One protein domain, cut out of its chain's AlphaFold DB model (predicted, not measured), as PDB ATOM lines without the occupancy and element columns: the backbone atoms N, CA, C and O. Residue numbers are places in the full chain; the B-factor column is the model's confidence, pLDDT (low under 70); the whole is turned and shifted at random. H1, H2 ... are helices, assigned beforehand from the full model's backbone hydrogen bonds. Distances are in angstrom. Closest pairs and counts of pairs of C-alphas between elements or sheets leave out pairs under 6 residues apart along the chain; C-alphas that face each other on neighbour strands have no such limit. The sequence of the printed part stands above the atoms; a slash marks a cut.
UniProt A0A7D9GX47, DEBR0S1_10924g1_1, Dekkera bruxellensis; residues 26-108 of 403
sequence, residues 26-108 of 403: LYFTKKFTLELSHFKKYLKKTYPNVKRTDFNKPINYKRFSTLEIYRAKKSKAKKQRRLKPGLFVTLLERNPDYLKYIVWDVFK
ATOM      1  N   LEU A  26      -0.491 -34.348 -26.217       88.62
ATOM      2  CA  LEU A  26      -0.141 -32.954 -26.506       88.62
ATOM      3  C   LEU A  26      -1.356 -32.009 -26.445       88.62
ATOM      4  O   LEU A  26      -1.268 -30.879 -25.960       88.62
ATOM      5  N   TYR A  27      -2.519 -32.460 -26.921       89.69
ATOM      6  CA  TYR A  27      -3.756 -31.684 -26.812       89.69
ATOM      7  C   TYR A  27      -4.227 -31.607 -25.353       89.69
ATOM      8  O   TYR A  27      -4.617 -30.537 -24.875       89.69
ATOM      9  N   PHE A  28      -4.147 -32.722 -24.625       90.75
ATOM     10  CA  PHE A  28      -4.484 -32.786 -23.205       90.75
ATOM     11  C   PHE A  28      -3.623 -31.830 -22.360       90.75
ATOM     12  O   PHE A  28      -4.167 -31.049 -21.575       90.75
ATOM     13  N   THR A  29      -2.304 -31.813 -22.565       89.25
ATOM     14  CA  THR A  29      -1.378 -30.935 -21.834       89.25
ATOM     15  C   THR A  29      -1.633 -29.459 -22.129       89.25
ATOM     16  O   THR A  29      -1.670 -28.658 -21.195       89.25
ATOM     17  N   LYS A  30      -1.901 -29.090 -23.393       89.31
ATOM     18  CA  LYS A  30      -2.277 -27.717 -23.783       89.31
ATOM     19  C   LYS A  30      -3.603 -27.274 -23.161       89.31
ATOM     20  O   LYS A  30      -3.730 -26.128 -22.728       89.31
ATOM     21  N   LYS A  31      -4.591 -28.169 -23.092       88.81
ATOM     22  CA  LYS A  31      -5.926 -27.864 -22.557       88.81
ATOM     23  C   LYS A  31      -5.950 -27.735 -21.032       88.81
ATOM     24  O   LYS A  31      -6.710 -26.919 -20.516       88.81
ATOM     25  N   PHE A  32      -5.121 -28.507 -20.328       90.19
ATOM     26  CA  PHE A  32      -5.114 -28.610 -18.863       90.19
ATOM     27  C   PHE A  32      -3.753 -28.269 -18.246       90.19
ATOM     28  O   PHE A  32      -3.296 -28.928 -17.314       90.19
ATOM     29  N   THR A  33      -3.081 -27.243 -18.768       89.00
ATOM     30  CA  THR A  33      -1.727 -26.846 -18.336       89.00
ATOM     31  C   THR A  33      -1.616 -26.640 -16.821       89.00
ATOM     32  O   THR A  33      -0.700 -27.158 -16.175       89.00
ATOM     33  N   LEU A  34      -2.563 -25.906 -16.231       87.88
ATOM     34  CA  LEU A  34      -2.560 -25.594 -14.803       87.88
ATOM     35  C   LEU A  34      -2.920 -26.820 -13.959       87.88
ATOM     36  O   LEU A  34      -2.189 -27.138 -13.019       87.88
ATOM     37  N   GLU A  35      -3.991 -27.533 -14.311       90.38
ATOM     38  CA  GLU A  35      -4.428 -28.748 -13.622       90.38
ATOM     39  C   GLU A  35      -3.334 -29.818 -13.635       90.38
ATOM     40  O   GLU A  35      -3.054 -30.409 -12.594       90.38
ATOM     41  N   LEU A  36      -2.650 -30.002 -14.767       91.31
ATOM     42  CA  LEU A  36      -1.532 -30.930 -14.895       91.31
ATOM     43  C   LEU A  36      -0.382 -30.547 -13.964       91.31
ATOM     44  O   LEU A  36       0.153 -31.400 -13.258       91.31
ATOM     45  N   SER A  37      -0.015 -29.263 -13.910       90.25
ATOM     46  CA  SER A  37       1.048 -28.795 -13.012       90.25
ATOM     47  C   SER A  37       0.708 -29.049 -11.536       90.25
ATOM     48  O   SER A  37       1.564 -29.463 -10.748       90.25
ATOM     49  N   HIS A  38      -0.557 -28.853 -11.157       91.06
ATOM     50  CA  HIS A  38      -1.043 -29.097  -9.805       91.06
ATOM     51  C   HIS A  38      -1.116 -30.593  -9.500       91.06
ATOM     52  O   HIS A  38      -0.748 -31.014  -8.403       91.06
ATOM     53  N   PHE A  39      -1.517 -31.399 -10.480       92.81
ATOM     54  CA  PHE A  39      -1.567 -32.849 -10.369       92.81
ATOM     55  C   PHE A  39      -0.169 -33.449 -10.195       92.81
ATOM     56  O   PHE A  39       0.041 -34.232  -9.274       92.81
ATOM     57  N   LYS A  40       0.833 -32.997 -10.961       92.25
ATOM     58  CA  LYS A  40       2.240 -33.399 -10.765       92.25
ATOM     59  C   LYS A  40       2.733 -33.088  -9.344       92.25
ATOM     60  O   LYS A  40       3.376 -33.925  -8.714       92.25
ATOM     61  N   LYS A  41       2.391 -31.912  -8.796       91.62
ATOM     62  CA  LYS A  41       2.701 -31.552  -7.395       91.62
ATOM     63  C   LYS A  41       1.965 -32.444  -6.391       91.62
ATOM     64  O   LYS A  41       2.544 -32.833  -5.380       91.62
ATOM     65  N   TYR A  42       0.701 -32.764  -6.662       91.94
ATOM     66  CA  TYR A  42      -0.096 -33.671  -5.840       91.94
ATOM     67  C   TYR A  42       0.499 -35.083  -5.807       91.94
ATOM     68  O   TYR A  42       0.607 -35.657  -4.723       91.94
ATOM     69  N   LEU A  43       0.950 -35.607  -6.949       89.44
ATOM     70  CA  LEU A  43       1.622 -36.903  -7.023       89.44
ATOM     71  C   LEU A  43       2.909 -36.917  -6.199       89.44
ATOM     72  O   LEU A  43       3.050 -37.769  -5.329       89.44
ATOM     73  N   LYS A  44       3.801 -35.933  -6.388       89.00
ATOM     74  CA  LYS A  44       5.056 -35.841  -5.613       89.00
ATOM     75  C   LYS A  44       4.821 -35.758  -4.104       89.00
ATOM     76  O   LYS A  44       5.594 -36.305  -3.331       89.00
ATOM     77  N   LYS A  45       3.753 -35.075  -3.676       88.56
ATOM     78  CA  LYS A  45       3.404 -34.955  -2.254       88.56
ATOM     79  C   LYS A  45       2.796 -36.239  -1.687       88.56
ATOM     80  O   LYS A  45       3.036 -36.560  -0.530       88.56
ATOM     81  N   THR A  46       1.969 -36.923  -2.473       86.25
ATOM     82  CA  THR A  46       1.298 -38.158  -2.046       86.25
ATOM     83  C   THR A  46       2.277 -39.329  -1.992       86.25
ATOM     84  O   THR A  46       2.171 -40.153  -1.089       86.25
ATOM     85  N   TYR A  47       3.252 -39.361  -2.904       85.56
ATOM     86  CA  TYR A  47       4.231 -40.436  -3.002       85.56
ATOM     87  C   TYR A  47       5.675 -39.895  -2.996       85.56
ATOM     88  O   TYR A  47       6.296 -39.762  -4.051       85.56
ATOM     89  N   PRO A  48       6.222 -39.547  -1.816       79.31
ATOM     90  CA  PRO A  48       7.579 -39.012  -1.704       79.31
ATOM     91  C   PRO A  48       8.669 -40.064  -1.981       79.31
ATOM     92  O   PRO A  48       9.680 -39.731  -2.587       79.31
ATOM     93  N   ASN A  49       8.437 -41.328  -1.602       80.31
ATOM     94  CA  ASN A  49       9.353 -42.462  -1.801       80.31
ATOM     95  C   ASN A  49       8.683 -43.542  -2.657       80.31
ATOM     96  O   ASN A  49       8.416 -44.648  -2.188       80.31
ATOM     97  N   VAL A  50       8.325 -43.181  -3.887       81.38
ATOM     98  CA  VAL A  50       7.453 -44.007  -4.720       81.38
ATOM     99  C   VAL A  50       8.144 -45.250  -5.264       81.38
ATOM    100  O   VAL A  50       9.198 -45.181  -5.898       81.38
ATOM    101  N   LYS A  51       7.488 -46.390  -5.049       79.12
ATOM    102  CA  LYS A  51       7.780 -47.671  -5.688       79.12
ATOM    103  C   LYS A  51       6.715 -47.976  -6.732       79.12
ATOM    104  O   LYS A  51       5.589 -47.490  -6.663       79.12
ATOM    105  N   ARG A  52       7.048 -48.849  -7.681       73.44
ATOM    106  CA  ARG A  52       6.108 -49.291  -8.721       73.44
ATOM    107  C   ARG A  52       4.799 -49.842  -8.134       73.44
ATOM    108  O   ARG A  52       3.722 -49.491  -8.603       73.44
ATOM    109  N   THR A  53       4.905 -50.609  -7.050       76.25
ATOM    110  CA  THR A  53       3.785 -51.223  -6.320       76.25
ATOM    111  C   THR A  53       2.775 -50.220  -5.762       76.25
ATOM    112  O   THR A  53       1.623 -50.579  -5.528       76.25
ATOM    113  N   ASP A  54       3.168 -48.960  -5.555       76.44
ATOM    114  CA  ASP A  54       2.276 -47.931  -5.008       76.44
ATOM    115  C   ASP A  54       1.181 -47.520  -6.002       76.44
ATOM    116  O   ASP A  54       0.120 -47.040  -5.591       76.44
ATOM    117  N   PHE A  55       1.410 -47.756  -7.298       79.31
ATOM    118  CA  PHE A  55       0.448 -47.499  -8.371       79.31
ATOM    119  C   PHE A  55      -0.483 -48.681  -8.660       79.31
ATOM    120  O   PHE A  55      -1.408 -48.529  -9.454       79.31
ATOM    121  N   ASN A  56      -0.309 -49.822  -7.982       75.12
ATOM    122  CA  ASN A  56      -1.279 -50.924  -8.039       75.12
ATOM    123  C   ASN A  56      -2.606 -50.523  -7.375       75.12
ATOM    124  O   ASN A  56      -3.655 -51.096  -7.657       75.12
ATOM    125  N   LYS A  57      -2.571 -49.526  -6.480       77.25
ATOM    126  CA  LYS A  57      -3.768 -48.920  -5.900       77.25
ATOM    127  C   LYS A  57      -4.222 -47.740  -6.765       77.25
ATOM    128  O   LYS A  57      -3.390 -46.917  -7.150       77.25
ATOM    129  N   PRO A  58      -5.536 -47.595  -7.015       79.00
ATOM    130  CA  PRO A  58      -6.051 -46.477  -7.791       79.00
ATOM    131  C   PRO A  58      -5.730 -45.143  -7.107       79.00
ATOM    132  O   PRO A  58      -5.860 -44.989  -5.888       79.00
ATOM    133  N   ILE A  59      -5.324 -44.158  -7.907       85.12
ATOM    134  CA  ILE A  59      -5.020 -42.811  -7.421       85.12
ATOM    135  C   ILE A  59      -6.301 -42.163  -6.900       85.12
ATOM    136  O   ILE A  59      -7.349 -42.185  -7.541       85.12
ATOM    137  N   ASN A  60      -6.217 -41.524  -5.733       86.25
ATOM    138  CA  ASN A  60      -7.362 -40.840  -5.142       86.25
ATOM    139  C   ASN A  60      -7.635 -39.495  -5.844       86.25
ATOM    140  O   ASN A  60      -7.231 -38.428  -5.365       86.25
ATOM    141  N   TYR A  61      -8.333 -39.543  -6.981       88.06
ATOM    142  CA  TYR A  61      -8.704 -38.359  -7.760       88.06
ATOM    143  C   TYR A  61      -9.716 -37.453  -7.052       88.06
ATOM    144  O   TYR A  61      -9.684 -36.234  -7.228       88.06
ATOM    145  N   LYS A  62     -10.579 -38.018  -6.197       87.25
ATOM    146  CA  LYS A  62     -11.559 -37.254  -5.405       87.25
ATOM    147  C   LYS A  62     -10.868 -36.294  -4.434       87.25
ATOM    148  O   LYS A  62     -11.280 -35.142  -4.285       87.25
ATOM    149  N   ARG A  63      -9.781 -36.734  -3.795       87.00
ATOM    150  CA  ARG A  63      -8.970 -35.875  -2.921       87.00
ATOM    151  C   ARG A  63      -8.274 -34.765  -3.706       87.00
ATOM    152  O   ARG A  63      -8.234 -33.629  -3.246       87.00
ATOM    153  N   PHE A  64      -7.767 -35.066  -4.899       90.00
ATOM    154  CA  PHE A  64      -7.178 -34.049  -5.769       90.00
ATOM    155  C   PHE A  64      -8.212 -32.992  -6.192       90.00
ATOM    156  O   PHE A  64      -7.993 -31.798  -5.984       90.00
ATOM    157  N   SER A  65      -9.362 -33.413  -6.726       86.81
ATOM    158  CA  SER A  65     -10.376 -32.489  -7.247       86.81
ATOM    159  C   SER A  65     -10.955 -31.587  -6.158       86.81
ATOM    160  O   SER A  65     -11.096 -30.383  -6.370       86.81
ATOM    161  N   THR A  66     -11.218 -32.129  -4.968       86.69
ATOM    162  CA  THR A  66     -11.695 -31.348  -3.814       86.69
ATOM    163  C   THR A  66     -10.684 -30.293  -3.362       86.69
ATOM    164  O   THR A  66     -11.069 -29.142  -3.132       86.69
ATOM    165  N   LEU A  67      -9.392 -30.638  -3.296       85.75
ATOM    166  CA  LEU A  67      -8.327 -29.687  -2.963       85.75
ATOM    167  C   LEU A  67      -8.210 -28.566  -4.003       85.75
ATOM    168  O   LEU A  67      -8.065 -27.399  -3.635       85.75
ATOM    169  N   GLU A  68      -8.306 -28.897  -5.288       86.50
ATOM    170  CA  GLU A  68      -8.205 -27.906  -6.360       86.50
ATOM    171  C   GLU A  68      -9.429 -26.992  -6.441       86.50
ATOM    172  O   GLU A  68      -9.276 -25.779  -6.588       86.50
ATOM    173  N   ILE A  69     -10.639 -27.519  -6.230       84.56
ATOM    174  CA  ILE A  69     -11.855 -26.697  -6.118       84.56
ATOM    175  C   ILE A  69     -11.726 -25.716  -4.947       84.56
ATOM    176  O   ILE A  69     -12.072 -24.539  -5.073       84.56
ATOM    177  N   TYR A  70     -11.210 -26.174  -3.806       84.31
ATOM    178  CA  TYR A  70     -11.000 -25.319  -2.641       84.31
ATOM    179  C   TYR A  70      -9.979 -24.203  -2.914       84.31
ATOM    180  O   TYR A  70     -10.237 -23.035  -2.609       84.31
ATOM    181  N   ARG A  71      -8.844 -24.536  -3.545       83.00
ATOM    182  CA  ARG A  71      -7.816 -23.560  -3.951       83.00
ATOM    183  C   ARG A  71      -8.361 -22.543  -4.954       83.00
ATOM    184  O   ARG A  71      -8.137 -21.345  -4.781       83.00
ATOM    185  N   ALA A  72      -9.126 -22.999  -5.943       82.94
ATOM    186  CA  ALA A  72      -9.767 -22.139  -6.935       82.94
ATOM    187  C   ALA A  72     -10.727 -21.130  -6.283       82.94
ATOM    188  O   ALA A  72     -10.688 -19.945  -6.620       82.94
ATOM    189  N   LYS A  73     -11.535 -21.570  -5.304       80.38
ATOM    190  CA  LYS A  73     -12.461 -20.701  -4.553       80.38
ATOM    191  C   LYS A  73     -11.741 -19.623  -3.741       80.38
ATOM    192  O   LYS A  73     -12.205 -18.488  -3.697       80.38
ATOM    193  N   LYS A  74     -10.609 -19.959  -3.113       81.50
ATOM    194  CA  LYS A  74      -9.822 -19.011  -2.303       81.50
ATOM    195  C   LYS A  74      -8.929 -18.078  -3.122       81.50
ATOM    196  O   LYS A  74      -8.428 -17.089  -2.589       81.50
ATOM    197  N   SER A  75      -8.721 -18.362  -4.403       78.88
ATOM    198  CA  SER A  75      -7.820 -17.571  -5.228       78.88
ATOM    199  C   SER A  75      -8.412 -16.224  -5.657       78.88
ATOM    200  O   SER A  75      -9.562 -16.118  -6.104       78.88
ATOM    201  N   LYS A  76      -7.578 -15.180  -5.592       71.12
ATOM    202  CA  LYS A  76      -7.845 -13.867  -6.202       71.12
ATOM    203  C   LYS A  76      -7.530 -13.851  -7.707       71.12
ATOM    204  O   LYS A  76      -8.004 -12.971  -8.419       71.12
ATOM    205  N   ALA A  77      -6.779 -14.833  -8.215       75.31
ATOM    206  CA  ALA A  77      -6.369 -14.883  -9.614       75.31
ATOM    207  C   ALA A  77      -7.478 -15.455 -10.516       75.31
ATOM    208  O   ALA A  77      -7.885 -16.611 -10.381       75.31
ATOM    209  N   LYS A  78      -7.910 -14.673 -11.516       68.50
ATOM    210  CA  LYS A  78      -8.954 -15.058 -12.492       68.50
ATOM    211  C   LYS A  78      -8.640 -16.374 -13.224       68.50
ATOM    212  O   LYS A  78      -9.559 -17.134 -13.514       68.50
ATOM    213  N   LYS A  79      -7.355 -16.670 -13.474       68.19
ATOM    214  CA  LYS A  79      -6.895 -17.923 -14.107       68.19
ATOM    215  C   LYS A  79      -7.137 -19.158 -13.226       68.19
ATOM    216  O   LYS A  79      -7.563 -20.180 -13.741       68.19
ATOM    217  N   GLN A  80      -6.962 -19.053 -11.906       68.12
ATOM    218  CA  GLN A  80      -7.189 -20.173 -10.979       68.12
ATOM    219  C   GLN A  80      -8.681 -20.445 -10.730       68.12
ATOM    220  O   GLN A  80      -9.061 -21.578 -10.466       68.12
ATOM    221  N   ARG A  81      -9.558 -19.445 -10.888       63.47
ATOM    222  CA  ARG A  81     -11.020 -19.639 -10.793       63.47
ATOM    223  C   ARG A  81     -11.623 -20.410 -11.972       63.47
ATOM    224  O   ARG A  81     -12.738 -20.903 -11.859       63.47
ATOM    225  N   ARG A  82     -10.912 -20.487 -13.103       72.31
ATOM    226  CA  ARG A  82     -11.356 -21.180 -14.324       72.31
ATOM    227  C   ARG A  82     -10.920 -22.647 -14.392       72.31
ATOM    228  O   ARG A  82     -11.228 -23.293 -15.389       72.31
ATOM    229  N   LEU A  83     -10.223 -23.149 -13.369       79.00
ATOM    230  CA  LEU A  83      -9.806 -24.549 -13.294       79.00
ATOM    231  C   LEU A  83     -11.024 -25.471 -13.422       79.00
ATOM    232  O   LEU A  83     -12.057 -25.246 -12.781       79.00
ATOM    233  N   LYS A  84     -10.890 -26.528 -14.223       84.44
ATOM    234  CA  LYS A  84     -11.918 -27.562 -14.417       84.44
ATOM    235  C   LYS A  84     -11.391 -28.920 -13.939       84.44
ATOM    236  O   LYS A  84     -11.250 -29.838 -14.749       84.44
ATOM    237  N   PRO A  85     -11.133 -29.088 -12.625       86.31
ATOM    238  CA  PRO A  85     -10.519 -30.304 -12.095       86.31
ATOM    239  C   PRO A  85     -11.373 -31.553 -12.340       86.31
ATOM    240  O   PRO A  85     -10.819 -32.626 -12.536       86.31
ATOM    241  N   GLY A  86     -12.705 -31.423 -12.394       85.88
ATOM    242  CA  GLY A  86     -13.596 -32.539 -12.734       85.88
ATOM    243  C   GLY A  86     -13.363 -33.068 -14.150       85.88
ATOM    244  O   GLY A  86     -13.120 -34.253 -14.324       85.88
ATOM    245  N   LEU A  87     -13.347 -32.182 -15.154       87.75
ATOM    246  CA  LEU A  87     -13.125 -32.575 -16.550       87.75
ATOM    247  C   LEU A  87     -11.720 -33.159 -16.767       87.75
ATOM    248  O   LEU A  87     -11.566 -34.113 -17.525       87.75
ATOM    249  N   PHE A  88     -10.714 -32.599 -16.090       91.88
ATOM    250  CA  PHE A  88      -9.349 -33.125 -16.096       91.88
ATOM    251  C   PHE A  88      -9.293 -34.564 -15.565       91.88
ATOM    252  O   PHE A  88      -8.739 -35.436 -16.230       91.88
ATOM    253  N   VAL A  89      -9.911 -34.819 -14.406       90.38
ATOM    254  CA  VAL A  89      -9.978 -36.161 -13.805       90.38
ATOM    255  C   VAL A  89     -10.709 -37.135 -14.723       90.38
ATOM    256  O   VAL A  89     -10.172 -38.197 -15.008       90.38
ATOM    257  N   THR A  90     -11.872 -36.760 -15.261       88.69
ATOM    258  CA  THR A  90     -12.633 -37.637 -16.165       88.69
ATOM    259  C   THR A  90     -11.825 -38.033 -17.403       88.69
ATOM    260  O   THR A  90     -11.930 -39.164 -17.871       88.69
ATOM    261  N   LEU A  91     -11.013 -37.125 -17.951       88.38
ATOM    262  CA  LEU A  91     -10.164 -37.440 -19.101       88.38
ATOM    263  C   LEU A  91      -8.968 -38.324 -18.740       88.38
ATOM    264  O   LEU A  91      -8.593 -39.152 -19.565       88.38
ATOM    265  N   LEU A  92      -8.407 -38.186 -17.536       89.94
ATOM    266  CA  LEU A  92      -7.374 -39.099 -17.036       89.94
ATOM    267  C   LEU A  92      -7.924 -40.499 -16.762       89.94
ATOM    268  O   LEU A  92      -7.294 -41.479 -17.135       89.94
ATOM    269  N   GLU A  93      -9.103 -40.599 -16.147       87.12
ATOM    270  CA  GLU A  93      -9.741 -41.887 -15.846       87.12
ATOM    271  C   GLU A  93     -10.121 -42.650 -17.119       87.12
ATOM    272  O   GLU A  93      -9.996 -43.869 -17.167       87.12
ATOM    273  N   ARG A  94     -10.542 -41.938 -18.173       87.25
ATOM    274  CA  ARG A  94     -10.871 -42.543 -19.474       87.25
ATOM    275  C   ARG A  94      -9.650 -42.967 -20.289       87.25
ATOM    276  O   ARG A  94      -9.798 -43.805 -21.168       87.25
ATOM    277  N   ASN A  95      -8.481 -42.375 -20.039       89.25
ATOM    278  CA  ASN A  95      -7.260 -42.617 -20.813       89.25
ATOM    279  C   ASN A  95      -6.123 -43.041 -19.865       89.25
ATOM    280  O   ASN A  95      -5.311 -42.198 -19.467       89.25
ATOM    281  N   PRO A  96      -6.040 -44.333 -19.490       85.00
ATOM    282  CA  PRO A  96      -5.063 -44.811 -18.509       85.00
ATOM    283  C   PRO A  96      -3.611 -44.585 -18.954       85.00
ATOM    284  O   PRO A  96      -2.734 -44.377 -18.113       85.00
ATOM    285  N   ASP A  97      -3.342 -44.541 -20.258       88.06
ATOM    286  CA  ASP A  97      -1.992 -44.325 -20.786       88.06
ATOM    287  C   ASP A  97      -1.477 -42.904 -20.534       88.06
ATOM    288  O   ASP A  97      -0.280 -42.709 -20.327       88.06
ATOM    289  N   TYR A  98      -2.370 -41.911 -20.424       90.50
ATOM    290  CA  TYR A  98      -1.979 -40.560 -20.006       90.50
ATOM    291  C   TYR A  98      -1.446 -40.571 -18.580       90.50
ATOM    292  O   TYR A  98      -0.475 -39.878 -18.276       90.50
ATOM    293  N   LEU A  99      -2.059 -41.366 -17.701       88.38
ATOM    294  CA  LEU A  99      -1.582 -41.501 -16.336       88.38
ATOM    295  C   LEU A  99      -0.225 -42.204 -16.294       88.38
ATOM    296  O   LEU A  99       0.678 -41.696 -15.628       88.38
ATOM    297  N   LYS A 100      -0.067 -43.322 -17.015       87.88
ATOM    298  CA  LYS A 100       1.218 -44.035 -17.110       87.88
ATOM    299  C   LYS A 100       2.327 -43.091 -17.579       87.88
ATOM    300  O   LYS A 100       3.375 -43.015 -16.941       87.88
ATOM    301  N   TYR A 101       2.051 -42.294 -18.613       89.69
ATOM    302  CA  TYR A 101       3.000 -41.322 -19.145       89.69
ATOM    303  C   TYR A 101       3.310 -40.191 -18.154       89.69
ATOM    304  O   TYR A 101       4.466 -39.810 -17.997       89.69
ATOM    305  N   ILE A 102       2.316 -39.682 -17.415       90.56
ATOM    306  CA  ILE A 102       2.546 -38.686 -16.352       90.56
ATOM    307  C   ILE A 102       3.419 -39.263 -15.232       90.56
ATOM    308  O   ILE A 102       4.300 -38.566 -14.730       90.56
ATOM    309  N   VAL A 103       3.182 -40.509 -14.824       88.56
ATOM    310  CA  VAL A 103       3.979 -41.185 -13.789       88.56
ATOM    311  C   VAL A 103       5.417 -41.376 -14.263       88.56
ATOM    312  O   VAL A 103       6.346 -41.033 -13.528       88.56
ATOM    313  N   TRP A 104       5.608 -41.831 -15.501       88.44
ATOM    314  CA  TRP A 104       6.927 -41.911 -16.118       88.44
ATOM    315  C   TRP A 104       7.591 -40.531 -16.221       88.44
ATOM    316  O   TRP A 104       8.765 -40.379 -15.893       88.44
ATOM    317  N   ASP A 105       6.861 -39.483 -16.592       87.31
ATOM    318  CA  ASP A 105       7.429 -38.140 -16.697       87.31
ATOM    319  C   ASP A 105       7.885 -37.595 -15.329       87.31
ATOM    320  O   ASP A 105       8.978 -37.038 -15.204       87.31
ATOM    321  N   VAL A 106       7.084 -37.813 -14.282       87.38
ATOM    322  CA  VAL A 106       7.331 -37.280 -12.932       87.38
ATOM    323  C   VAL A 106       8.364 -38.092 -12.149       87.38
ATOM    324  O   VAL A 106       9.180 -37.494 -11.444       87.38
ATOM    325  N   PHE A 107       8.312 -39.423 -12.241       86.06
ATOM    326  CA  PHE A 107       9.084 -40.338 -11.392       86.06
ATOM    327  C   PHE A 107      10.042 -41.246 -12.168       86.06
ATOM    328  O   PHE A 107      10.838 -41.945 -11.549       86.06
ATOM    329  N   LYS A 108       9.985 -41.245 -13.507       86.00
ATOM    330  CA  LYS A 108      10.777 -42.129 -14.385       86.00
ATOM    331  C   LYS A 108      10.552 -43.619 -14.098       86.00
ATOM    332  O   LYS A 108      11.441 -44.436 -14.320       86.00
TER     333      LYS A 108
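What this domain is: This is residues 26 to 108 of the 403 residues of the protein "DEBR0S1_10924g1_1" of Dekkera bruxellensis (UniProt A0A7D9GX47). What is the overall shape? A small pack of helices has H2 in its middle, with H4 and H6 running in opposite ways along one side of it and H7 set steeply to it on another. The short helices H3 and H5 lie toward opposite ends of the long axis, and H1 turns off at a wide angle near the start of H2. What is it made of, and how large is it? The printed part has 83 residues with seven named helices, H1 to H7 in order along the chain, and no named strand; the class is all helix. It is compact, with a radius of gyration of the C-alphas of 12.8 A, and spans 38 by 26 by 18 A.

Where its parts are: Where are the longest helices? H2, residues 33 to 46, and H4, residues 61 to 74, each measure 20.1 A from first to last C-alpha; H2 begins with C-alpha 33 at (-1.727, -26.846, -18.336). Where are the others? H7, residues 96 to 107, measures 16.5 A and ends with C-alpha 107 at (9.084, -40.338, -11.392), while H6, residues 85 to 94, measures 14.3 A. H1 is residues 26 to 31, beginning at (-0.141, -32.954, -26.506), H3 is residues 52 to 56, and H5 is residues 78 to 81.

How they stand to each other: What is near H2? H2 and H7 only just touch, with 3 pairs of C-alphas within 8 A, by residues 40 to 44 and 102 to 106 alone; the closest C-alphas, of Lys 40 and Val 106, are 6.8 A apart, at a steep tilt of 66 degrees, the same way. H4 is close to H2 but not clearly touching, Tyr 42 to Phe 64 being the closest C-alphas at 7.1 A. H1 is likewise close but not clearly touching, about perpendicular at 81 degrees, with the C-alphas of Thr 29 and Leu 36 closest at 6.9 A. What does H4 touch? H4 and H6 touch at a shallow tilt of 20 degrees, opposite ways, with the C-alphas of Ser 65 and Pro 85 closest at 5.3 A. H4 and H5 touch only at the corner, by residues 71 to 73 of H4 alone, where the C-alphas of Ala 72 and Arg 81 are closest at 4.8 A. Which helix touches no other at the far end? H3 is apart from H2 and H4, its neighbours along the chain. How do the backbones run? In H1, H2, H4, H6 and H7 every O i to N i+4 pair is within hydrogen-bond range; in H3 0 of 1 is, beside 2 of 2 O i to N i+3 pairs, and H5 is too short for an O i to N i+4 pair.

The domain as a whole: How far does it reach? The two C-alphas farthest apart, of Thr 53 and Lys 76, are 39.1 A apart. Is it continuous and confident? The printed part has no cut, and each of the six links is tight. The mean pLDDT of the printed part is 84.9, and residues 78 to 81 are under 70.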